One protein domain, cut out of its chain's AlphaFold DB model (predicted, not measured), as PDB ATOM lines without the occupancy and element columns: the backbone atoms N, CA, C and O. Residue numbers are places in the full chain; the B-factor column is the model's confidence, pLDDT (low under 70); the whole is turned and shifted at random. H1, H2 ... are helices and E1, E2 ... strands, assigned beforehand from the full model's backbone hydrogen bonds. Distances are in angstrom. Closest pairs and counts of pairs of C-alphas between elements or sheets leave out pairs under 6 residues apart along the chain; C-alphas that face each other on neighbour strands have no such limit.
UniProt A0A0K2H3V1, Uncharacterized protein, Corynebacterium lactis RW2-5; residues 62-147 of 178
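AT A GLANCE: This is residues 62 to 147 of the 178 residues of an uncharacterized protein of Corynebacterium lactis RW2-5 (UniProt A0A0K2H3V1). A small sheet of three parallel strands, E2, E1 and E3, forms a wall, with two helices, H1 and H2, over one of its faces, where they touch each other at a steep tilt of 57 degrees. The other face bears no named helix; the link of residues 108 to 117 loops out on that side. The 86 printed residues hold three strands and two helices, in the chain order E1 H1 E2 E3 H2, and the sheet has the order E2, E1, E3. The class is mixed, helices and strands. The whole is compact, with a radius of gyration of the C-alphas of 12.2 A and spans of 34 by 29 by 17 A.

IN THESE COORDINATES: The inner strand E1 has residues 69 to 74 and is 15.9 A long from first to last C-alpha, beginning at C-alpha 69 at (311.740, 255.041, 394.498). The edge strands are E2, residues 103 to 107, 13.0 A, and E3, residues 118 to 122, 13.1 A. H1, residues 80 to 93, is 20.0 A long. H2, residues 127 to 146, is 28.7 A long and ends at C-alpha 146 at (303.229, 253.564, 406.535).

HOW THE PARTS SIT: E1 and E3 are parallel at 20 degrees, with N 71 and O 118 2.8 A apart and N 120 and O 71 2.9 A apart, within hydrogen-bond range. E2 and E1 are parallel at 26 degrees, with N 105 and O 70 at 2.8 A. H2 is on the sheet at a height of 8.4 A, over E3 and, only just, over E1, on which 3 of its 20 C-alphas fall. It runs along the strands, at 7 degrees to E3 on the local plane; the closest C-alphas of E3 and H2 are those of Val 118 and Ala 137, 6.1 A apart. H1 is on the same face, at a height of 9.4 A, over E1 and slantwise to the strands, at 36 degrees to E1 on the local plane; it only just misses lying over E2, with 2 C-alphas falling there. H1 and H2 touch, the closest C-alphas being those of Ala 86 and Glu 131, 5.7 A apart. Their tilt is steep, 57 degrees, and they run the same way. E1, H1 and E2 form a strand-helix-strand unit, two parallel neighbour strands joined through a helix, with a right-handed crossover. With both helices on one face, the domain has two layers. In H1 and H2 every O i to N i+4 pair is within hydrogen-bond range.

THE WHOLE: The C-alphas farthest apart, those of Gly 77 and Arg 147, are 35.3 A apart. The printed part has no cut. The links E1 to H1 and E3 to H2 are tight, those from H1 to E2 and E2 to E3 short, and no link is long. The mean pLDDT of the printed part is 71.6; residues 62 to 68, 94 to 101, 108 to 117 and 142 to 147 are under 70.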
ATOM      1  N   GLN A  62     320.224 248.009 400.917       47.50
ATOM      2  CA  GLN A  62     320.743 249.191 400.217       47.50
ATOM      3  C   GLN A  62     319.608 250.075 399.689       47.50
ATOM      4  O   GLN A  62     319.735 251.297 399.755       47.50
ATOM      5  N   ARG A  63     318.494 249.488 399.235       52.34
ATOM      6  CA  ARG A  63     317.269 250.212 398.852       52.34
ATOM      7  C   ARG A  63     316.660 250.960 400.037       52.34
ATOM      8  O   ARG A  63     316.322 252.133 399.922       52.34
ATOM      9  N   ASP A  64     316.704 250.358 401.220       51.72
ATOM     10  CA  ASP A  64     316.295 250.973 402.486       51.72
ATOM     11  C   ASP A  64     317.240 252.085 403.000       51.72
ATOM     12  O   ASP A  64     317.090 252.576 404.120       51.72
ATOM     13  N   ALA A  65     318.223 252.529 402.210       46.56
ATOM     14  CA  ALA A  65     319.041 253.717 402.478       46.56
ATOM     15  C   ALA A  65     318.443 255.002 401.897       46.56
ATOM     16  O   ALA A  65     318.746 256.090 402.392       46.56
ATOM     17  N   GLY A  66     317.651 254.858 400.836       53.12
ATOM     18  CA  GLY A  66     317.104 255.953 400.062       53.12
ATOM     19  C   GLY A  66     315.670 256.295 400.458       53.12
ATOM     20  O   GLY A  66     315.022 255.566 401.221       53.12
ATOM     21  N   PRO A  67     315.181 257.439 399.981       61.03
ATOM     22  CA  PRO A  67     313.753 257.696 399.950       61.03
ATOM     23  C   PRO A  67     313.033 256.754 398.963       61.03
ATOM     24  O   PRO A  67     313.706 256.186 398.098       61.03
ATOM     25  N   PRO A  68     311.699 256.592 399.067       69.88
ATOM     26  CA  PRO A  68     310.941 255.703 398.188       69.88
ATOM     27  C   PRO A  68     311.227 255.981 396.707       69.88
ATOM     28  O   PRO A  68     311.279 257.137 396.279       69.88
ATOM     29  N   GLN A  69     311.423 254.931 395.917       72.94
ATOM     30  CA  GLN A  69     311.740 255.041 394.498       72.94
ATOM     31  C   GLN A  69     310.586 254.518 393.640       72.94
ATOM     32  O   GLN A  69     310.251 253.333 393.664       72.94
ATOM     33  N   ILE A  70     310.007 255.407 392.835       78.31
ATOM     34  CA  ILE A  70     308.992 255.078 391.835       78.31
ATOM     35  C   ILE A  70     309.703 254.831 390.506       78.31
ATOM     36  O   ILE A  70     310.497 255.655 390.053       78.31
ATOM     37  N   CYS A  71     309.425 253.703 389.858       79.06
ATOM     38  CA  CYS A  71     309.884 253.435 388.502       79.06
ATOM     39  C   CYS A  71     308.725 253.524 387.517       79.06
ATOM     40  O   CYS A  71     307.771 252.752 387.599       79.06
ATOM     41  N   ALA A  72     308.852 254.444 386.562       80.88
ATOM     42  CA  ALA A  72     307.967 254.554 385.419       80.88
ATOM     43  C   ALA A  72     308.610 253.864 384.213       80.88
ATOM     44  O   ALA A  72     309.607 254.339 383.656       80.88
ATOM     45  N   ARG A  73     308.025 252.746 383.775       80.56
ATOM     46  CA  ARG A  73     308.388 252.146 382.488       80.56
ATOM     47  C   ARG A  73     307.651 252.848 381.374       80.56
ATOM     48  O   ARG A  73     306.425 252.919 381.378       80.56
ATOM     49  N   LEU A  74     308.405 253.245 380.360       80.31
ATOM     50  CA  LEU A  74     307.847 253.841 379.160       80.31
ATOM     51  C   LEU A  74     307.662 252.791 378.068       80.31
ATOM     52  O   LEU A  74     308.591 252.052 377.719       80.31
ATOM     53  N   ARG A  75     306.463 252.731 377.484       78.69
ATOM     54  CA  ARG A  75     306.259 252.016 376.221       78.69
ATOM     55  C   ARG A  75     306.961 252.743 375.071       78.69
ATOM     56  O   ARG A  75     307.282 253.930 375.127       78.69
ATOM     57  N   ARG A  76     307.210 252.006 373.986       71.81
ATOM     58  CA  ARG A  76     307.897 252.530 372.800       71.81
ATOM     59  C   ARG A  76     307.128 253.728 372.232       71.81
ATOM     60  O   ARG A  76     305.993 253.568 371.800       71.81
ATOM     61  N   GLY A  77     307.785 254.886 372.167       75.50
ATOM     62  CA  GLY A  77     307.206 256.126 371.637       75.50
ATOM     63  C   GLY A  77     306.671 257.090 372.700       75.50
ATOM     64  O   GLY A  77     306.246 258.183 372.332       75.50
ATOM     65  N   VAL A  78     306.722 256.728 373.987       79.75
ATOM     66  CA  VAL A  78     306.413 257.640 375.098       79.75
ATOM     67  C   VAL A  78     307.633 258.499 375.435       79.75
ATOM     68  O   VAL A  78     308.752 257.992 375.508       79.75
ATOM     69  N   GLY A  79     307.430 259.804 375.617       81.69
ATOM     70  CA  GLY A  79     308.496 260.753 375.931       81.69
ATOM     71  C   GLY A  79     308.780 260.860 377.431       81.69
ATOM     72  O   GLY A  79     307.927 261.314 378.190       81.69
ATOM     73  N   ALA A  80     310.009 260.542 377.846       81.44
ATOM     74  CA  ALA A  80     310.452 260.637 379.242       81.44
ATOM     75  C   ALA A  80     310.302 262.029 379.863       81.44
ATOM     76  O   ALA A  80     310.038 262.154 381.056       81.44
ATOM     77  N   GLU A  81     310.441 263.074 379.053       85.06
ATOM     78  CA  GLU A  81     310.324 264.455 379.512       85.06
ATOM     79  C   GLU A  81     308.897 264.800 379.965       85.06
ATOM     80  O   GLU A  81     308.715 265.422 381.007       85.06
ATOM     81  N   GLY A  82     307.875 264.330 379.238       82.06
ATOM     82  CA  GLY A  82     306.474 264.550 379.613       82.06
ATOM     83  C   GLY A  82     306.119 263.877 380.939       82.06
ATOM     84  O   GLY A  82     305.481 264.489 381.793       82.06
ATOM     85  N   VAL A  83     306.632 262.661 381.145       83.50
ATOM     86  CA  VAL A  83     306.445 261.884 382.376       83.50
ATOM     87  C   VAL A  83     307.139 262.535 383.572       83.50
ATOM     88  O   VAL A  83     306.550 262.619 384.646       83.50
ATOM     89  N   ARG A  84     308.363 263.055 383.401       85.56
ATOM     90  CA  ARG A  84     309.064 263.794 384.469       85.56
ATOM     91  C   ARG A  84     308.323 265.067 384.862       85.56
ATOM     92  O   ARG A  84     308.121 265.314 386.043       85.56
ATOM     93  N   GLN A  85     307.850 265.833 383.882       85.38
ATOM     94  CA  GLN A  85     307.079 267.044 384.157       85.38
ATOM     95  C   GLN A  85     305.735 266.735 384.826       85.38
ATOM     96  O   GLN A  85     305.288 267.503 385.675       85.38
ATOM     97  N   ALA A  86     305.076 265.635 384.448       84.75
ATOM     98  CA  ALA A  86     303.874 265.164 385.132       84.75
ATOM     99  C   ALA A  86     304.183 264.780 386.584       84.75
ATOM    100  O   ALA A  86     303.468 265.204 387.484       84.75
ATOM    101  N   PHE A  87     305.294 264.083 386.828       85.38
ATOM    102  CA  PHE A  87     305.726 263.714 388.174       85.38
ATOM    103  C   PHE A  87     305.985 264.928 389.069       85.38
ATOM    104  O   PHE A  87     305.478 264.969 390.187       85.38
ATOM    105  N   ASP A  88     306.682 265.949 388.564       84.38
ATOM    106  CA  ASP A  88     306.912 267.192 389.309       84.38
ATOM    107  C   ASP A  88     305.591 267.911 389.641       84.38
ATOM    108  O   ASP A  88     305.424 268.439 390.744       84.38
ATOM    109  N   ARG A  89     304.615 267.900 388.717       83.25
ATOM    110  CA  ARG A  89     303.269 268.447 388.966       83.25
ATOM    111  C   ARG A  89     302.520 267.644 390.025       83.25
ATOM    112  O   ARG A  89     301.959 268.249 390.936       83.25
ATOM    113  N   CYS A  90     302.534 266.317 389.933       83.81
ATOM    114  CA  CYS A  90     301.907 265.432 390.908       83.81
ATOM    115  C   CYS A  90     302.526 265.614 392.298       83.81
ATOM    116  O   CYS A  90     301.794 265.788 393.266       83.81
ATOM    117  N   LEU A  91     303.857 265.686 392.405       78.81
ATOM    118  CA  LEU A  91     304.554 265.972 393.664       78.81
ATOM    119  C   LEU A  91     304.172 267.337 394.254       78.81
ATOM    120  O   LEU A  91     303.976 267.449 395.461       78.81
ATOM    121  N   ALA A  92     304.052 268.374 393.421       77.88
ATOM    122  CA  ALA A  92     303.676 269.713 393.872       77.88
ATOM    123  C   ALA A  92     302.210 269.807 394.336       77.88
ATOM    124  O   ALA A  92     301.902 270.592 395.235       77.88
ATOM    125  N   GLN A  93     301.316 269.030 393.719       76.81
ATOM    126  CA  GLN A  93     299.888 268.961 394.056       76.81
ATOM    127  C   GLN A  93     299.592 268.004 395.211       76.81
ATOM    128  O   GLN A  93     298.526 268.081 395.817       76.81
ATOM    129  N   SER A  94     300.520 267.101 395.502       67.12
ATOM    130  CA  SER A  94     300.382 266.136 396.571       67.12
ATOM    131  C   SER A  94     300.638 266.796 397.932       67.12
ATOM    132  O   SER A  94     301.659 267.460 398.161       67.12
ATOM    133  N   ASP A  95     299.701 266.600 398.860       63.16
ATOM    134  CA  ASP A  95     299.875 266.913 400.286       63.16
ATOM    135  C   ASP A  95     300.702 265.835 401.014       63.16
ATOM    136  O   ASP A  95     300.923 265.926 402.220       63.16
ATOM    137  N   VAL A  96     301.191 264.828 400.277       53.12
ATOM    138  CA  VAL A  96     302.021 263.737 400.793       53.12
ATOM    139  C   VAL A  96     303.367 264.293 401.259       53.12
ATOM    140  O   VAL A  96     304.184 264.791 400.478       53.12
ATOM    141  N   VAL A  97     303.582 264.239 402.571       50.84
ATOM    142  CA  VAL A  97     304.837 264.576 403.246       50.84
ATOM    143  C   VAL A  97     305.532 263.257 403.614       50.84
ATOM    144  O   VAL A  97     304.878 262.398 404.193       50.84
ATOM    145  N   PRO A  98     306.840 263.101 403.336       51.53
ATOM    146  CA  PRO A  98     307.768 264.161 402.977       51.53
ATOM    147  C   PRO A  98     307.945 264.282 401.462       51.53
ATOM    148  O   PRO A  98     308.511 263.415 400.805       51.53
ATOM    149  N   ARG A  99     307.583 265.465 400.943       53.34
ATOM    150  CA  ARG A  99     307.992 265.990 399.626       53.34
ATOM    151  C   ARG A  99     309.506 265.895 399.388       53.34
ATOM    152  O   ARG A  99     309.968 265.939 398.253       53.34
ATOM    153  N   GLU A 100     310.280 265.772 400.463       53.12
ATOM    154  CA  GLU A 100     311.712 265.514 400.441       53.12
ATOM    155  C   GLU A 100     311.980 264.012 400.431       53.12
ATOM    156  O   GLU A 100     312.107 263.368 401.471       53.12
ATOM    157  N   GLY A 101     312.105 263.456 399.230       59.09
ATOM    158  CA  GLY A 101     312.698 262.142 399.089       59.09
ATOM    159  C   GLY A 101     312.271 261.396 397.844       59.09
ATOM    160  O   GLY A 101     313.138 260.879 397.154       59.09
ATOM    161  N   ILE A 102     310.971 261.285 397.572       71.56
ATOM    162  CA  ILE A 102     310.492 260.309 396.585       71.56
ATOM    163  C   ILE A 102     311.157 260.556 395.226       71.56
ATOM    164  O   ILE A 102     311.071 261.647 394.664       71.56
ATOM    165  N   SER A 103     311.855 259.543 394.716       76.38
ATOM    166  CA  SER A 103     312.642 259.652 393.488       76.38
ATOM    167  C   SER A 103     311.956 258.923 392.340       76.38
ATOM    168  O   SER A 103     311.453 257.815 392.513       76.38
ATOM    169  N   LEU A 104     311.939 259.544 391.158       77.81
ATOM    170  CA  LEU A 104     311.444 258.917 389.936       77.81
ATOM    171  C   LEU A 104     312.610 258.388 389.104       77.81
ATOM    172  O   LEU A 104     313.510 259.137 388.715       77.81
ATOM    173  N   VAL A 105     312.536 257.114 388.740       78.25
ATOM    174  CA  VAL A 105     313.372 256.514 387.703       78.25
ATOM    175  C   VAL A 105     312.520 256.211 386.485       78.25
ATOM    176  O   VAL A 105     311.459 255.609 386.577       78.25
ATOM    177  N   VAL A 106     312.999 256.650 385.326       79.62
ATOM    178  CA  VAL A 106     312.327 256.439 384.047       79.62
ATOM    179  C   VAL A 106     313.131 255.421 383.252       79.62
ATOM    180  O   VAL A 106     314.293 255.676 382.932       79.62
ATOM    181  N   GLU A 107     312.526 254.275 382.940       73.69
ATOM    182  CA  GLU A 107     313.168 253.211 382.165       73.69
ATOM    183  C   GLU A 107     312.541 253.080 380.770       73.69
ATOM    184  O   GLU A 107     311.376 252.710 380.601       73.69
ATOM    185  N   GLU A 108     313.356 253.324 379.745       63.00
ATOM    186  CA  GLU A 108     313.031 253.064 378.341       63.00
ATOM    187  C   GLU A 108     313.454 251.627 377.978       63.00
ATOM    188  O   GLU A 108     314.479 251.402 377.332       63.00
ATOM    189  N   GLY A 109     312.726 250.605 378.452       58.34
ATOM    190  CA  GLY A 109     313.129 249.213 378.207       58.34
ATOM    191  C   GLY A 109     312.430 248.130 379.041       58.34
ATOM    192  O   GLY A 109     311.372 248.374 379.629       58.34
ATOM    193  N   PRO A 110     312.955 246.886 379.046       49.91
ATOM    194  CA  PRO A 110     312.521 245.855 379.984       49.91
ATOM    195  C   PRO A 110     312.914 246.251 381.412       49.91
ATOM    196  O   PRO A 110     314.060 246.625 381.658       49.91
ATOM    197  N   VAL A 111     311.949 246.151 382.328       48.50
ATOM    198  CA  VAL A 111     312.067 246.610 383.718       48.50
ATOM    199  C   VAL A 111     313.179 245.866 384.431       48.50
ATOM    200  O   VAL A 111     313.152 244.633 384.511       48.50
ATOM    201  N   ARG A 112     314.116 246.600 385.030       46.50
ATOM    202  CA  ARG A 112     315.011 246.020 386.033       46.50
ATOM    203  C   ARG A 112     314.238 245.958 387.347       46.50
ATOM    204  O   ARG A 112     314.387 246.819 388.206       46.50
ATOM    205  N   LEU A 113     313.402 244.924 387.494       43.22
ATOM    206  CA  LEU A 113     312.471 244.698 388.621       43.22
ATOM    207  C   LEU A 113     313.118 244.724 390.022       43.22
ATOM    208  O   LEU A 113     312.425 244.666 391.027       43.22
ATOM    209  N   LEU A 114     314.444 244.801 390.100       43.28
ATOM    210  CA  LEU A 114     315.212 244.729 391.334       43.28
ATOM    211  C   LEU A 114     315.370 246.081 392.058       43.28
ATOM    212  O   LEU A 114     315.856 246.077 393.187       43.28
ATOM    213  N   LEU A 115     314.989 247.219 391.454       48.09
ATOM    214  CA  LEU A 115     315.437 248.550 391.907       48.09
ATOM    215  C   LEU A 115     314.338 249.574 392.258       48.09
ATOM    216  O   LEU A 115     314.688 250.704 392.577       48.09
ATOM    217  N   ALA A 116     313.047 249.230 392.209       52.97
ATOM    218  CA  ALA A 116     311.957 250.185 392.458       52.97
ATOM    219  C   ALA A 116     310.980 249.694 393.531       52.97
ATOM    220  O   ALA A 116     310.670 248.502 393.581       52.97
ATOM    221  N   ASP A 117     310.509 250.607 394.383       64.31
ATOM    222  CA  ASP A 117     309.554 250.326 395.465       64.31
ATOM    223  C   ASP A 117     308.119 250.320 394.946       64.31
ATOM    224  O   ASP A 117     307.314 249.479 395.334       64.31
ATOM    225  N   VAL A 118     307.832 251.209 393.996       71.12
ATOM    226  CA  VAL A 118     306.564 251.250 393.270       71.12
ATOM    227  C   VAL A 118     306.850 251.268 391.782       71.12
ATOM    228  O   VAL A 118     307.803 251.896 391.318       71.12
ATOM    229  N   TYR A 119     306.015 250.571 391.025       73.69
ATOM    230  CA  TYR A 119     306.155 250.453 389.589       73.69
ATOM    231  C   TYR A 119     304.876 250.908 388.890       73.69
ATOM    232  O   TYR A 119     303.799 250.399 389.190       73.69
ATOM    233  N   CYS A 120     305.018 251.808 387.923       77.56
ATOM    234  CA  CYS A 120     303.948 252.191 387.010       77.56
ATOM    235  C   CYS A 120     304.381 251.980 385.553       77.56
ATOM    236  O   CYS A 120     305.567 252.024 385.200       77.56
ATOM    237  N   SER A 121     303.407 251.690 384.693       80.38
ATOM    238  CA  SER A 121     303.631 251.429 383.272       80.38
ATOM    239  C   SER A 121     302.873 252.462 382.462       80.38
ATOM    240  O   SER A 121     301.656 252.392 382.383       80.38
ATOM    241  N   ILE A 122     303.599 253.373 381.822       82.69
ATOM    242  CA  ILE A 122     303.005 254.445 381.028       82.69
ATOM    243  C   ILE A 122     302.978 254.021 379.565       82.69
ATOM    244  O   ILE A 122     304.016 253.728 378.951       82.69
ATOM    245  N   GLU A 123     301.772 253.956 379.016       83.81
ATOM    246  CA  GLU A 123     301.495 253.374 377.712       83.81
ATOM    247  C   GLU A 123     301.323 254.415 376.614       83.81
ATOM    248  O   GLU A 123     301.690 254.142 375.465       83.81
ATOM    249  N   THR A 124     300.847 255.614 376.951       84.12
ATOM    250  CA  THR A 124     300.632 256.684 375.970       84.12
ATOM    251  C   THR A 124     301.369 257.980 376.315       84.12
ATOM    252  O   THR A 124     302.042 258.096 377.333       84.12
ATOM    253  N   ASN A 125     301.299 258.969 375.416       83.50
ATOM    254  CA  ASN A 125     301.754 260.343 375.675       83.50
ATOM    255  C   ASN A 125     300.618 261.235 376.211       83.50
ATOM    256  O   ASN A 125     300.753 262.457 376.162       83.50
ATOM    257  N   ASP A 126     299.496 260.657 376.650       87.75
ATOM    258  CA  ASP A 126     298.395 261.417 377.232       87.75
ATOM    259  C   ASP A 126     298.800 261.964 378.614       87.75
ATOM    260  O   ASP A 126     299.069 261.179 379.528       87.75
ATOM    261  N   PRO A 127     298.834 263.299 378.807       82.31
ATOM    262  CA  PRO A 127     299.149 263.893 380.101       82.31
ATOM    263  C   PRO A 127     298.209 263.442 381.227       82.31
ATOM    264  O   PRO A 127     298.643 263.369 382.373       82.31
ATOM    265  N   ALA A 128     296.945 263.126 380.917       84.50
ATOM    266  CA  ALA A 128     295.986 262.666 381.917       84.50
ATOM    267  C   ALA A 128     296.317 261.254 382.427       84.50
ATOM    268  O   ALA A 128     296.178 260.989 383.619       84.50
ATOM    269  N   GLU A 129     296.800 260.367 381.549       85.25
ATOM    270  CA  GLU A 129     297.287 259.038 381.937       85.25
ATOM    271  C   GLU A 129     298.534 259.156 382.815       85.25
ATOM    272  O   GLU A 129     298.630 258.493 383.845       85.25
ATOM    273  N   HIS A 130     299.467 260.044 382.451       83.75
ATOM    274  CA  HIS A 130     300.687 260.262 383.235       83.75
ATOM    275  C   HIS A 130     300.350 260.703 384.655       83.75
ATOM    276  O   HIS A 130     300.880 260.152 385.614       83.75
ATOM    277  N   GLU A 131     299.461 261.684 384.788       84.69
ATOM    278  CA  GLU A 131     299.062 262.213 386.091       84.69
ATOM    279  C   GLU A 131     298.287 261.180 386.916       84.69
ATOM    280  O   GLU A 131     298.521 261.073 388.118       84.69
ATOM    281  N   PHE A 132     297.422 260.379 386.288       85.31
ATOM    282  CA  PHE A 132     296.697 259.305 386.965       85.31
ATOM    283  C   PHE A 132     297.649 258.240 387.536       85.31
ATOM    284  O   PHE A 132     297.666 258.018 388.747       85.31
ATOM    285  N   GLU A 133     298.495 257.651 386.688       84.88
ATOM    286  CA  GLU A 133     299.430 256.580 387.063       84.88
ATOM    287  C   GLU A 133     300.456 257.045 388.110       84.88
ATOM    288  O   GLU A 133     300.793 256.318 389.047       84.88
ATOM    289  N   LEU A 134     300.956 258.279 387.989       84.25
ATOM    290  CA  LEU A 134     301.937 258.825 388.927       84.25
ATOM    291  C   LEU A 134     301.305 259.213 390.269       84.25
ATOM    292  O   LEU A 134     301.947 259.037 391.302       84.25
ATOM    293  N   MET A 135     300.056 259.691 390.290       83.81
ATOM    294  CA  MET A 135     299.338 259.948 391.543       83.81
ATOM    295  C   MET A 135     299.016 258.656 392.295       83.81
ATOM    296  O   MET A 135     299.156 258.618 393.518       83.81
ATOM    297  N   GLU A 136     298.615 257.595 391.592       83.00
ATOM    298  CA  GLU A 136     298.440 256.276 392.210       83.00
ATOM    299  C   GLU A 136     299.766 255.735 392.750       83.00
ATOM    300  O   GLU A 136     299.822 255.274 393.892       83.00
ATOM    301  N   ALA A 137     300.856 255.878 391.991       81.62
ATOM    302  CA  ALA A 137     302.178 255.458 392.435       81.62
ATOM    303  C   ALA A 137     302.675 256.238 393.667       81.62
ATOM    304  O   ALA A 137     303.282 255.653 394.564       81.62
ATOM    305  N   LEU A 138     302.396 257.543 393.741       79.31
ATOM    306  CA  LEU A 138     302.731 258.378 394.898       79.31
ATOM    307  C   LEU A 138     301.959 257.961 396.154       79.31
ATOM    308  O   LEU A 138     302.558 257.871 397.223       79.31
ATOM    309  N   ARG A 139     300.664 257.649 396.029       78.62
ATOM    310  CA  ARG A 139     299.865 257.118 397.149       78.62
ATOM    311  C   ARG A 139     300.367 255.752 397.606       78.62
ATOM    312  O   ARG A 139     300.517 255.523 398.797       78.62
ATOM    313  N   ALA A 140     300.699 254.867 396.668       74.75
ATOM    314  CA  ALA A 140     301.264 253.562 396.998       74.75
ATOM    315  C   ALA A 140     302.630 253.677 397.701       74.75
ATOM    316  O   ALA A 140     302.929 252.886 398.592       74.75
ATOM    317  N   ALA A 141     303.453 254.665 397.336       72.81
ATOM    318  CA  ALA A 141     304.729 254.920 398.003       72.81
ATOM    319  C   ALA A 141     304.540 255.404 399.452       72.81
ATOM    320  O   ALA A 141     305.311 255.017 400.330       72.81
ATOM    321  N   GLU A 142     303.504 256.202 399.715       69.81
ATOM    322  CA  GLU A 142     303.122 256.632 401.065       69.81
ATOM    323  C   GLU A 142     302.588 255.467 401.906       69.81
ATOM    324  O   GLU A 142     303.040 255.255 403.033       69.81
ATOM    325  N   ASP A 143     301.692 254.658 401.336       69.25
ATOM    326  CA  ASP A 143     301.176 253.448 401.982       69.25
ATOM    327  C   ASP A 143     302.314 252.468 402.314       69.25
ATOM    328  O   ASP A 143     302.295 251.822 403.362       69.25
ATOM    329  N   LEU A 144     303.334 252.374 401.453       62.91
ATOM    330  CA  LEU A 144     304.544 251.594 401.713       62.91
ATOM    331  C   LEU A 144     305.395 252.185 402.831       62.91
ATOM    332  O   LEU A 144     305.947 251.410 403.606       62.91
ATOM    333  N   GLU A 145     305.517 253.510 402.954       58.75
ATOM    334  CA  GLU A 145     306.179 254.113 404.117       58.75
ATOM    335  C   GLU A 145     305.413 253.831 405.413       58.75
ATOM    336  O   GLU A 145     306.038 253.515 406.425       58.75
ATOM    337  N   GLN A 146     304.077 253.862 405.377       59.97
ATOM    338  CA  GLN A 146     303.229 253.564 406.535       59.97
ATOM    339  C   GLN A 146     303.251 252.076 406.918       59.97
ATOM    340  O   GLN A 146     303.281 251.745 408.102       59.97
ATOM    341  N   ARG A 147     303.293 251.170 405.936       59.88
ATOM    342  CA  ARG A 147     303.346 249.709 406.137       59.88
ATOM    343  C   ARG A 147     304.763 249.141 406.162       59.88
ATOM    344  O   ARG A 147     304.948 247.928 406.238       59.88
TER     345      ARG A 147